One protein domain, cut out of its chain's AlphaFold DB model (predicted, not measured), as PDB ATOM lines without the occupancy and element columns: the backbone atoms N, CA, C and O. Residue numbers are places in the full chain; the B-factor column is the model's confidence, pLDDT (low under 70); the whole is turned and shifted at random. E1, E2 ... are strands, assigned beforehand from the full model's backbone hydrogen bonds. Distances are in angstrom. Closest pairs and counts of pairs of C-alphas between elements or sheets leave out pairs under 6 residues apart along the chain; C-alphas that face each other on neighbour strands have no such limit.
ATOM      1  N   GLU A  30     140.577 143.027-308.990       98.44
ATOM      2  CA  GLU A  30     141.363 143.365-310.162       98.44
ATOM      3  C   GLU A  30     140.666 144.491-310.927       98.44
ATOM      4  O   GLU A  30     139.467 144.431-311.200       98.44
ATOM      5  N   TRP A  31     141.428 145.527-311.251       98.00
ATOM      6  CA  TRP A  31     140.950 146.767-311.836       98.00
ATOM      7  C   TRP A  31     141.681 147.022-313.147       98.00
ATOM      8  O   TRP A  31     142.899 147.209-313.171       98.00
ATOM      9  N   THR A  32     140.928 147.062-314.242       98.06
ATOM     10  CA  THR A  32     141.466 147.365-315.570       98.06
ATOM     11  C   THR A  32     141.325 148.850-315.870       98.06
ATOM     12  O   THR A  32     140.253 149.434-315.703       98.06
ATOM     13  N   LEU A  33     142.398 149.467-316.365       97.19
ATOM     14  CA  LEU A  33     142.395 150.870-316.763       97.19
ATOM     15  C   LEU A  33     141.412 151.110-317.918       97.19
ATOM     16  O   LEU A  33     141.673 150.737-319.063       97.19
ATOM     17  N   ASN A  34     140.334 151.840-317.641       97.31
ATOM     18  CA  ASN A  34     139.483 152.411-318.677       97.31
ATOM     19  C   ASN A  34     139.992 153.807-319.049       97.31
ATOM     20  O   ASN A  34     139.616 154.808-318.436       97.31
ATOM     21  N   ARG A  35     140.840 153.881-320.076       94.81
ATOM     22  CA  ARG A  35     141.419 155.154-320.536       94.81
ATOM     23  C   ARG A  35     140.379 156.166-321.004       94.81
ATOM     24  O   ARG A  35     140.608 157.355-320.849       94.81
ATOM     25  N   GLN A  36     139.268 155.709-321.578       95.31
ATOM     26  CA  GLN A  36     138.238 156.597-322.122       95.31
ATOM     27  C   GLN A  36     137.427 157.277-321.014       95.31
ATOM     28  O   GLN A  36     136.981 158.405-321.188       95.31
ATOM     29  N   ALA A  37     137.267 156.607-319.871       96.94
ATOM     30  CA  ALA A  37     136.570 157.142-318.702       96.94
ATOM     31  C   ALA A  37     137.504 157.840-317.692       96.94
ATOM     32  O   ALA A  37     137.025 158.412-316.715       96.94
ATOM     33  N   SER A  38     138.824 157.783-317.894       95.12
ATOM     34  CA  SER A  38     139.815 158.305-316.947       95.12
ATOM     35  C   SER A  38     140.362 159.660-317.383       95.12
ATOM     36  O   SER A  38     140.678 159.867-318.551       95.12
ATOM     37  N   ALA A  46     151.256 158.375-321.458       92.69
ATOM     38  CA  ALA A  46     151.956 157.352-322.237       92.69
ATOM     39  C   ALA A  46     151.557 155.901-321.904       92.69
ATOM     40  O   ALA A  46     151.924 154.985-322.647       92.69
ATOM     41  N   VAL A  47     150.816 155.672-320.814       95.19
ATOM     42  CA  VAL A  47     150.215 154.360-320.525       95.19
ATOM     43  C   VAL A  47     149.247 154.011-321.661       95.19
ATOM     44  O   VAL A  47     148.615 154.889-322.225       95.19
ATOM     45  N   GLN A  48     149.127 152.750-322.048       96.12
ATOM     46  CA  GLN A  48     148.230 152.270-323.105       96.12
ATOM     47  C   GLN A  48     147.183 151.313-322.538       96.12
ATOM     48  O   GLN A  48     146.019 151.360-322.924       96.12
ATOM     49  N   SER A  49     147.580 150.498-321.565       96.81
ATOM     50  CA  SER A  49     146.703 149.634-320.783       96.81
ATOM     51  C   SER A  49     147.292 149.427-319.392       96.81
ATOM     52  O   SER A  49     148.464 149.727-319.145       96.81
ATOM     53  N   GLY A  50     146.466 148.949-318.467       96.94
ATOM     54  CA  GLY A  50     146.884 148.708-317.098       96.94
ATOM     55  C   GLY A  50     145.957 147.758-316.375       96.94
ATOM     56  O   GLY A  50     144.744 147.813-316.585       96.94
ATOM     57  N   VAL A  51     146.539 146.929-315.518       98.25
ATOM     58  CA  VAL A  51     145.824 146.101-314.551       98.25
ATOM     59  C   VAL A  51     146.398 146.389-313.174       98.25
ATOM     60  O   VAL A  51     147.616 146.401-312.982       98.25
ATOM     61  N   VAL A  52     145.509 146.633-312.222       98.25
ATOM     62  CA  VAL A  52     145.831 146.827-310.814       98.25
ATOM     63  C   VAL A  52     145.156 145.726-310.019       98.25
ATOM     64  O   VAL A  52     143.948 145.540-310.124       98.25
ATOM     65  N   ARG A  53     145.916 145.027-309.185       98.56
ATOM     66  CA  ARG A  53     145.382 144.098-308.196       98.56
ATOM     67  C   ARG A  53     145.522 144.714-306.814       98.56
ATOM     68  O   ARG A  53     146.622 145.093-306.412       98.56
ATOM     69  N   ILE A  54     144.404 144.791-306.108       98.38
ATOM     70  CA  ILE A  54     144.343 145.250-304.724       98.38
ATOM     71  C   ILE A  54     143.968 144.060-303.850       98.38
ATOM     72  O   ILE A  54     143.019 143.333-304.150       98.38
ATOM     73  N   GLU A  55     144.703 143.876-302.760       98.00
ATOM     74  CA  GLU A  55     144.315 142.995-301.660       98.00
ATOM     75  C   GLU A  55     144.174 143.857-300.410       98.00
ATOM     76  O   GLU A  55     145.158 144.397-299.898       98.00
ATOM     77  N   HIS A  56     142.938 144.013-299.939       95.56
ATOM     78  CA  HIS A  56     142.609 144.887-298.827       95.56
ATOM     79  C   HIS A  56     141.990 144.078-297.686       95.56
ATOM     80  O   HIS A  56     140.882 143.553-297.773       95.56
ATOM     81  N   ARG A  57     142.748 143.952-296.599       93.31
ATOM     82  CA  ARG A  57     142.343 143.291-295.358       93.31
ATOM     83  C   ARG A  57     142.772 144.187-294.211       93.31
ATOM     84  O   ARG A  57     143.910 144.083-293.769       93.31
ATOM     85  N   ASP A  58     141.874 145.080-293.790       90.31
ATOM     86  CA  ASP A  58     142.159 146.127-292.798       90.31
ATOM     87  C   ASP A  58     142.972 145.566-291.604       90.31
ATOM     88  O   ASP A  58     142.561 144.560-291.015       90.31
ATOM     89  N   PRO A  59     144.133 146.165-291.264       94.19
ATOM     90  CA  PRO A  59     144.663 147.419-291.805       94.19
ATOM     91  C   PRO A  59     145.529 147.283-293.073       94.19
ATOM     92  O   PRO A  59     145.981 148.284-293.614       94.19
ATOM     93  N   THR A  60     145.815 146.076-293.550       95.88
ATOM     94  CA  THR A  60     146.754 145.843-294.651       95.88
ATOM     95  C   THR A  60     146.148 146.177-296.013       95.88
ATOM     96  O   THR A  60     145.106 145.639-296.398       95.88
ATOM     97  N   PHE A  61     146.860 146.999-296.785       97.19
ATOM     98  CA  PHE A  61     146.548 147.344-298.167       97.19
ATOM     99  C   PHE A  61     147.741 147.004-299.065       97.19
ATOM    100  O   PHE A  61     148.784 147.658-298.998       97.19
ATOM    101  N   ARG A  62     147.592 145.982-299.914       97.69
ATOM    102  CA  ARG A  62     148.591 145.611-300.926       97.69
ATOM    103  C   ARG A  62     148.133 146.051-302.298       97.69
ATOM    104  O   ARG A  62     147.003 145.771-302.699       97.69
ATOM    105  N   TYR A  63     149.038 146.687-303.023       97.56
ATOM    106  CA  TYR A  63     148.801 147.204-304.356       97.56
ATOM    107  C   TYR A  63     149.848 146.650-305.309       97.56
ATOM    108  O   TYR A  63     151.044 146.813-305.078       97.56
ATOM    109  N   LYS A  64     149.401 146.029-306.399       98.31
ATOM    110  CA  LYS A  64     150.260 145.581-307.495       98.31
ATOM    111  C   LYS A  64     149.730 146.158-308.792       98.31
ATOM    112  O   LYS A  64     148.572 145.922-309.131       98.31
ATOM    113  N   ALA A  65     150.568 146.869-309.532       97.69
ATOM    114  CA  ALA A  65     150.207 147.398-310.836       97.69
ATOM    115  C   ALA A  65     151.101 146.846-311.940       97.69
ATOM    116  O   ALA A  65     152.304 146.652-311.766       97.69
ATOM    117  N   SER A  66     150.492 146.629-313.098       97.81
ATOM    118  CA  SER A  66     151.162 146.334-314.357       97.81
ATOM    119  C   SER A  66     150.591 147.242-315.434       97.81
ATOM    120  O   SER A  66     149.411 147.149-315.764       97.81
ATOM    121  N   PHE A  67     151.431 148.105-315.994       97.00
ATOM    122  CA  PHE A  67     151.082 149.030-317.063       97.00
ATOM    123  C   PHE A  67     151.884 148.724-318.322       97.00
ATOM    124  O   PHE A  67     153.062 148.370-318.265       97.00
ATOM    125  N   VAL A  68     151.246 148.903-319.473       97.12
ATOM    126  CA  VAL A  68     151.908 148.885-320.779       97.12
ATOM    127  C   VAL A  68     152.058 150.323-321.244       97.12
ATOM    128  O   VAL A  68     151.103 151.092-321.185       97.12
ATOM    129  N   THR A  69     153.243 150.690-321.711       94.75
ATOM    130  CA  THR A  69     153.553 151.989-322.318       94.75
ATOM    131  C   THR A  69     154.176 151.770-323.693       94.75
ATOM    132  O   THR A  69     154.609 150.663-324.012       94.75
ATOM    133  N   ALA A  70     154.301 152.832-324.494       90.50
ATOM    134  CA  ALA A  70     155.016 152.753-325.773       90.50
ATOM    135  C   ALA A  70     156.493 152.326-325.620       90.50
ATOM    136  O   ALA A  70     157.057 151.729-326.530       90.50
ATOM    137  N   SER A  71     157.111 152.618-324.471       89.69
ATOM    138  CA  SER A  71     158.505 152.281-324.154       89.69
ATOM    139  C   SER A  71     158.686 150.921-323.468       89.69
ATOM    140  O   SER A  71     159.820 150.536-323.197       89.69
ATOM    141  N   GLY A  72     157.602 150.198-323.168       93.00
ATOM    142  CA  GLY A  72     157.653 148.887-322.519       93.00
ATOM    143  C   GLY A  72     156.712 148.743-321.325       93.00
ATOM    144  O   GLY A  72     155.757 149.506-321.157       93.00
ATOM    145  N   HIS A  73     156.981 147.734-320.496       94.62
ATOM    146  CA  HIS A  73     156.163 147.388-319.335       94.62
ATOM    147  C   HIS A  73     156.671 148.087-318.071       94.62
ATOM    148  O   HIS A  73     157.864 148.064-317.781       94.62
ATOM    149  N   LEU A  74     155.748 148.659-317.301       93.06
ATOM    150  CA  LEU A  74     156.000 149.200-315.970       93.06
ATOM    151  C   LEU A  74     155.278 148.323-314.948       93.06
ATOM    152  O   LEU A  74     154.075 148.099-315.066       93.06
ATOM    153  N   GLN A  75     156.003 147.848-313.941       95.56
ATOM    154  CA  GLN A  75     155.436 147.098-312.826       95.56
ATOM    155  C   GLN A  75     155.939 147.677-311.516       95.56
ATOM    156  O   GLN A  75     157.113 148.027-311.404       95.56
ATOM    157  N   TYR A  76     155.055 147.764-310.531       92.88
ATOM    158  CA  TYR A  76     155.450 148.071-309.164       92.88
ATOM    159  C   TYR A  76     154.442 147.508-308.169       92.88
ATOM    160  O   TYR A  76     153.269 147.278-308.482       92.88
ATOM    161  N   GLU A  77     154.938 147.288-306.960       96.31
ATOM    162  CA  GLU A  77     154.194 146.755-305.833       96.31
ATOM    163  C   GLU A  77     154.541 147.561-304.587       96.31
ATOM    164  O   GLU A  77     155.697 147.942-304.391       96.31
ATOM    165  N   TYR A  78     153.540 147.813-303.750       94.00
ATOM    166  CA  TYR A  78     153.748 148.365-302.422       94.00
ATOM    167  C   TYR A  78     152.711 147.830-301.434       94.00
ATOM    168  O   TYR A  78     151.623 147.381-301.805       94.00
ATOM    169  N   GLU A  79     153.061 147.923-300.157       95.31
ATOM    170  CA  GLU A  79     152.180 147.646-299.031       95.31
ATOM    171  C   GLU A  79     152.137 148.879-298.127       95.31
ATOM    172  O   GLU A  79     153.175 149.453-297.801       95.31
ATOM    173  N   LEU A  80     150.929 149.287-297.739       95.69
ATOM    174  CA  LEU A  80     150.677 150.320-296.738       95.69
ATOM    175  C   LEU A  80     149.666 149.798-295.717       95.69
ATOM    176  O   LEU A  80     148.952 148.823-295.959       95.69
ATOM    177  N   HIS A  81     149.605 150.463-294.567       95.81
ATOM    178  CA  HIS A  81     148.600 150.203-293.545       95.81
ATOM    179  C   HIS A  81     147.621 151.375-293.471       95.81
ATOM    180  O   HIS A  81     148.050 152.522-293.436       95.81
ATOM    181  N   SER A  82     146.320 151.089-293.411       95.38
ATOM    182  CA  SER A  82     145.221 152.062-293.275       95.38
ATOM    183  C   SER A  82     145.111 152.692-291.871       95.38
ATOM    184  O   SER A  82     144.142 153.397-291.576       95.38
ATOM    185  N   ASP A  83     146.085 152.427-290.991       93.00
ATOM    186  CA  ASP A  83     146.158 152.907-289.606       93.00
ATOM    187  C   ASP A  83     146.789 154.309-289.480       93.00
ATOM    188  O   ASP A  83     146.907 154.840-288.376       93.00
ATOM    189  N   GLY A  84     147.164 154.926-290.606       93.25
ATOM    190  CA  GLY A  84     147.709 156.278-290.672       93.25
ATOM    191  C   GLY A  84     149.191 156.390-290.336       93.25
ATOM    192  O   GLY A  84     149.705 157.508-290.301       93.25
ATOM    193  N   ARG A  85     149.899 155.280-290.097       94.19
ATOM    194  CA  ARG A  85     151.342 155.332-289.842       94.19
ATOM    195  C   ARG A  85     152.116 155.717-291.103       94.19
ATOM    196  O   ARG A  85     151.811 155.244-292.198       94.19
ATOM    197  N   ASP A  86     153.173 156.498-290.926       93.44
ATOM    198  CA  ASP A  86     154.121 156.765-292.001       93.44
ATOM    199  C   ASP A  86     155.030 155.552-292.234       93.44
ATOM    200  O   ASP A  86     155.568 154.946-291.300       93.44
ATOM    201  N   ILE A  87     155.226 155.218-293.505       91.06
ATOM    202  CA  ILE A  87     156.219 154.261-293.986       91.06
ATOM    203  C   ILE A  87     157.158 155.023-294.912       91.06
ATOM    204  O   ILE A  87     156.719 155.675-295.856       91.06
ATOM    205  N   GLY A  88     158.454 154.974-294.609       88.12
ATOM    206  CA  GLY A  88     159.455 155.796-295.270       88.12
ATOM    207  C   GLY A  88     160.503 155.005-296.037       88.12
ATOM    208  O   GLY A  88     160.973 153.972-295.563       88.12
ATOM    209  N   ALA A  89     160.943 155.544-297.174       84.56
ATOM    210  CA  ALA A  89     162.143 155.099-297.875       84.56
ATOM    211  C   ALA A  89     163.058 156.296-298.154       84.56
ATOM    212  O   ALA A  89     162.599 157.361-298.567       84.56
ATOM    213  N   THR A  90     164.363 156.123-297.936       86.50
ATOM    214  CA  THR A  90     165.359 157.154-298.255       86.50
ATOM    215  C   THR A  90     166.066 156.803-299.552       86.50
ATOM    216  O   THR A  90     166.666 155.737-299.665       86.50
ATOM    217  N   GLN A  91     166.015 157.709-300.525       81.88
ATOM    218  CA  GLN A  91     166.728 157.599-301.794       81.88
ATOM    219  C   GLN A  91     167.394 158.937-302.112       81.88
ATOM    220  O   GLN A  91     166.782 159.992-301.975       81.88
ATOM    221  N   ASN A  92     168.667 158.911-302.516       85.19
ATOM    222  CA  ASN A  92     169.439 160.107-302.882       85.19
ATOM    223  C   ASN A  92     169.426 161.238-301.825       85.19
ATOM    224  O   ASN A  92     169.451 162.415-302.173       85.19
ATOM    225  N   GLY A  93     169.385 160.893-300.531       85.00
ATOM    226  CA  GLY A  93     169.358 161.870-299.428       85.00
ATOM    227  C   GLY A  93     168.003 162.554-299.208       85.00
ATOM    228  O   GLY A  93     167.922 163.539-298.476       85.00
ATOM    229  N   VAL A  94     166.947 162.041-299.839       85.94
ATOM    230  CA  VAL A  94     165.563 162.452-299.609       85.94
ATOM    231  C   VAL A  94     164.814 161.275-299.008       85.94
ATOM    232  O   VAL A  94     164.837 160.171-299.553       85.94
ATOM    233  N   THR A  95     164.151 161.510-297.882       91.00
ATOM    234  CA  THR A  95     163.238 160.547-297.278       91.00
ATOM    235  C   THR A  95     161.826 160.855-297.756       91.00
ATOM    236  O   THR A  95     161.295 161.924-297.462       91.00
ATOM    237  N   THR A  96     161.214 159.922-298.479       90.62
ATOM    238  CA  THR A  96     159.785 159.976-298.805       90.62
ATOM    239  C   THR A  96     159.029 159.166-297.770       90.62
ATOM    240  O   THR A  96     159.379 158.011-297.536       90.62
ATOM    241  N   LEU A  97     158.019 159.772-297.151       93.19
ATOM    242  CA  LEU A  97     157.079 159.146-296.232       93.19
ATOM    243  C   LEU A  97     155.729 159.005-296.927       93.19
ATOM    244  O   LEU A  97     155.211 159.983-297.465       93.19
ATOM    245  N   SER A  98     155.149 157.815-296.868       94.00
ATOM    246  CA  SER A  98     153.816 157.517-297.379       94.00
ATOM    247  C   SER A  98     152.941 156.978-296.251       94.00
ATOM    248  O   SER A  98     153.402 156.175-295.441       94.00
ATOM    249  N   ASN A  99     151.672 157.376-296.208       95.50
ATOM    250  CA  ASN A  99     150.686 156.835-295.272       95.50
ATOM    251  C   ASN A  99     149.343 156.583-295.954       95.50
ATOM    252  O   ASN A  99     149.071 157.082-297.048       95.50
ATOM    253  N   LEU A 100     148.502 155.796-295.288       97.06
ATOM    254  CA  LEU A 100     147.142 155.511-295.713       97.06
ATOM    255  C   LEU A 100     146.227 155.583-294.488       97.06
ATOM    256  O   LEU A 100     146.553 155.031-293.442       97.06
ATOM    257  N   ARG A 101     145.098 156.285-294.585       95.44
ATOM    258  CA  ARG A 101     144.184 156.488-293.449       95.44
ATOM    259  C   ARG A 101     142.730 156.552-293.884       95.44
ATOM    260  O   ARG A 101     142.430 156.944-295.008       95.44
ATOM    261  N   TRP A 102     141.830 156.207-292.974       94.94
ATOM    262  CA  TRP A 102     140.392 156.342-293.187       94.94
ATOM    263  C   TRP A 102     139.893 157.754-292.873       94.94
ATOM    264  O   TRP A 102     140.145 158.284-291.793       94.94
ATOM    265  N   GLU A 103     139.117 158.321-293.792       93.94
ATOM    266  CA  GLU A 103     138.337 159.546-293.617       93.94
ATOM    267  C   GLU A 103     136.872 159.228-293.969       93.94
ATOM    268  O   GLU A 103     136.453 159.269-295.126       93.94
ATOM    269  N   GLY A 104     136.093 158.813-292.963       90.50
ATOM    270  CA  GLY A 104     134.770 158.224-293.192       90.50
ATOM    271  C   GLY A 104     134.881 156.897-293.951       90.50
ATOM    272  O   GLY A 104     135.562 155.982-293.494       90.50
ATOM    273  N   GLU A 105     134.231 156.799-295.114       91.00
ATOM    274  CA  GLU A 105     134.341 155.641-296.023       91.00
ATOM    275  C   GLU A 105     135.469 155.780-297.052       91.00
ATOM    276  O   GLU A 105     135.707 154.863-297.836       91.00
ATOM    277  N   ALA A 106     136.160 156.923-297.084       93.31
ATOM    278  CA  ALA A 106     137.254 157.150-298.013       93.31
ATOM    279  C   ALA A 106     138.576 156.664-297.415       93.31
ATOM    280  O   ALA A 106     138.903 156.961-296.266       93.31
ATOM    281  N   LEU A 107     139.359 155.951-298.221       95.50
ATOM    282  CA  LEU A 107     140.733 155.592-297.897       95.50
ATOM    283  C   LEU A 107     141.665 156.602-298.572       95.50
ATOM    284  O   LEU A 107     141.727 156.673-299.798       95.50
ATOM    285  N   VAL A 108     142.350 157.414-297.769       96.44
ATOM    286  CA  VAL A 108     143.128 158.571-298.225       96.44
ATOM    287  C   VAL A 108     144.617 158.287-298.082       96.44
ATOM    288  O   VAL A 108     145.096 157.969-296.993       96.44
ATOM    289  N   GLY A 109     145.347 158.407-299.191       94.75
ATOM    290  CA  GLY A 109     146.804 158.319-299.225       94.75
ATOM    291  C   GLY A 109     147.455 159.678-298.985       94.75
ATOM    292  O   GLY A 109     147.014 160.688-299.534       94.75
ATOM    293  N   GLY A 110     148.503 159.704-298.168       93.44
ATOM    294  CA  GLY A 110     149.374 160.859-297.975       93.44
ATOM    295  C   GLY A 110     150.795 160.556-298.431       93.44
ATOM    296  O   GLY A 110     151.269 159.432-298.282       93.44
ATOM    297  N   GLU A 111     151.479 161.570-298.954       91.12
ATOM    298  CA  GLU A 111     152.913 161.526-299.229       91.12
ATOM    299  C   GLU A 111     153.561 162.829-298.757       91.12
ATOM    300  O   GLU A 111     153.003 163.916-298.933       91.12
ATOM    301  N   SER A 112     154.738 162.727-298.146       88.12
ATOM    302  CA  SER A 112     155.586 163.873-297.830       88.12
ATOM    303  C   SER A 112     157.050 163.538-298.093       88.12
ATOM    304  O   SER A 112     157.475 162.394-297.952       88.12
ATOM    305  N   SER A 113     157.838 164.534-298.490       85.19
ATOM    306  CA  SER A 113     159.278 164.381-298.700       85.19
ATOM    307  C   SER A 113     160.028 165.286-297.738       85.19
ATOM    308  O   SER A 113     159.782 166.492-297.692       85.19
ATOM    309  N   VAL A 114     160.956 164.709-296.983       81.38
ATOM    310  CA  VAL A 114     161.790 165.426-296.019       81.38
ATOM    311  C   VAL A 114     163.254 165.271-296.438       81.38
ATOM    312  O   VAL A 114     163.713 164.140-296.633       81.38
ATOM    313  N   PRO A 115     164.014 166.370-296.611       80.19
ATOM    314  CA  PRO A 115     165.446 166.269-296.853       80.19
ATOM    315  C   PRO A 115     166.124 165.626-295.642       80.19
ATOM    316  O   PRO A 115     165.879 166.021-294.501       80.19
ATOM    317  N   THR A 116     166.982 164.634-295.877       70.94
ATOM    318  CA  THR A 116     167.740 164.007-294.794       70.94
ATOM    319  C   THR A 116     168.808 164.995-294.318       70.94
ATOM    320  O   THR A 116     169.786 165.252-295.021       70.94
TER     321      THR A 116
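AT A GLANCE: This is residues 30 to 38 and 46 to 116 of the 118 residues of an uncharacterized protein of Acidobacteria bacterium (UniProt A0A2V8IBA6). Two antiparallel sheets meet at a corner, like an open L: a wall of long strands, E2, E3 and E4, with short E1 at one edge, and across the end of that wall a second sheet, E5, E6 and E7, whose strands run crosswise to it. The corner lies where the end of E4 comes close to E6; the sheets are not stacked face to face. The printed part has 80 residues, no named helix and seven strands, E1 to E7 in chain order, and its class is all strand. The sheet orders are E1, E2, E3, E4 and E5, E6, E7. The whole is loose, with a radius of gyration of the C-alphas of 14.8 A, and its outline is flat, 35 by 35 by 19 A.

HOW THE PARTS SIT: Begin at E1, residues 30 to 32, an edge strand antiparallel to E2, residues 47 to 57; N 31 and O 52 are 2.8 A apart, within hydrogen-bond range. E2 forms a hairpin with E3, residues 60 to 69, at 170 degrees, where N 53 and O 64 are 2.8 A apart. E3 forms a hairpin with E4, residues 72 to 81, the other edge strand, with N 65 and O 76 at 2.9 A. E2, E3 and E4 are a meander, each strand the antiparallel neighbour of the one before. This four-stranded sheet is twisted, its strands' lines turning by 41 degrees from edge to edge. Next look at E5, residues 87 to 91, which forms a hairpin with E6, residues 94 to 103, with N 89 and O 96 at 2.9 A. E6 forms a hairpin with E7, residues 106 to 115, at 161 degrees, with N 97 and O 112 at 2.8 A; E5, E6 and E7 are a second meander. Between the sheets, the closest C-alphas of E4 and E6 are those of His 81 and Leu 100, 5.9 A apart, while E4 and E7 are apart.

IN THESE COORDINATES: Find C-alpha 30 at (141.363, 143.365, -310.162), where E1 begins. E2 runs 28.6 A from its first to its last C-alpha, E3 29.1 A and E4 30.4 A, from C-alpha 72 at (157.653, 148.887, -322.519). E5 is 13.5 A long, E6 28.0 A and E7 29.7 A, ending at C-alpha 115 at (165.446, 166.269, -296.853).

THE WHOLE: The C-alphas of Gln 36 and Thr 116, the two farthest apart, are 40.9 A from each other. Residues 39 to 45 are not printed, and C-alphas 38 and 46 stand 13.3 A apart across this cut, in the link from E1 to E2. Each link that is printed whole is tight. The mean pLDDT of the printed part is 93.3, and no printed residue is under 70.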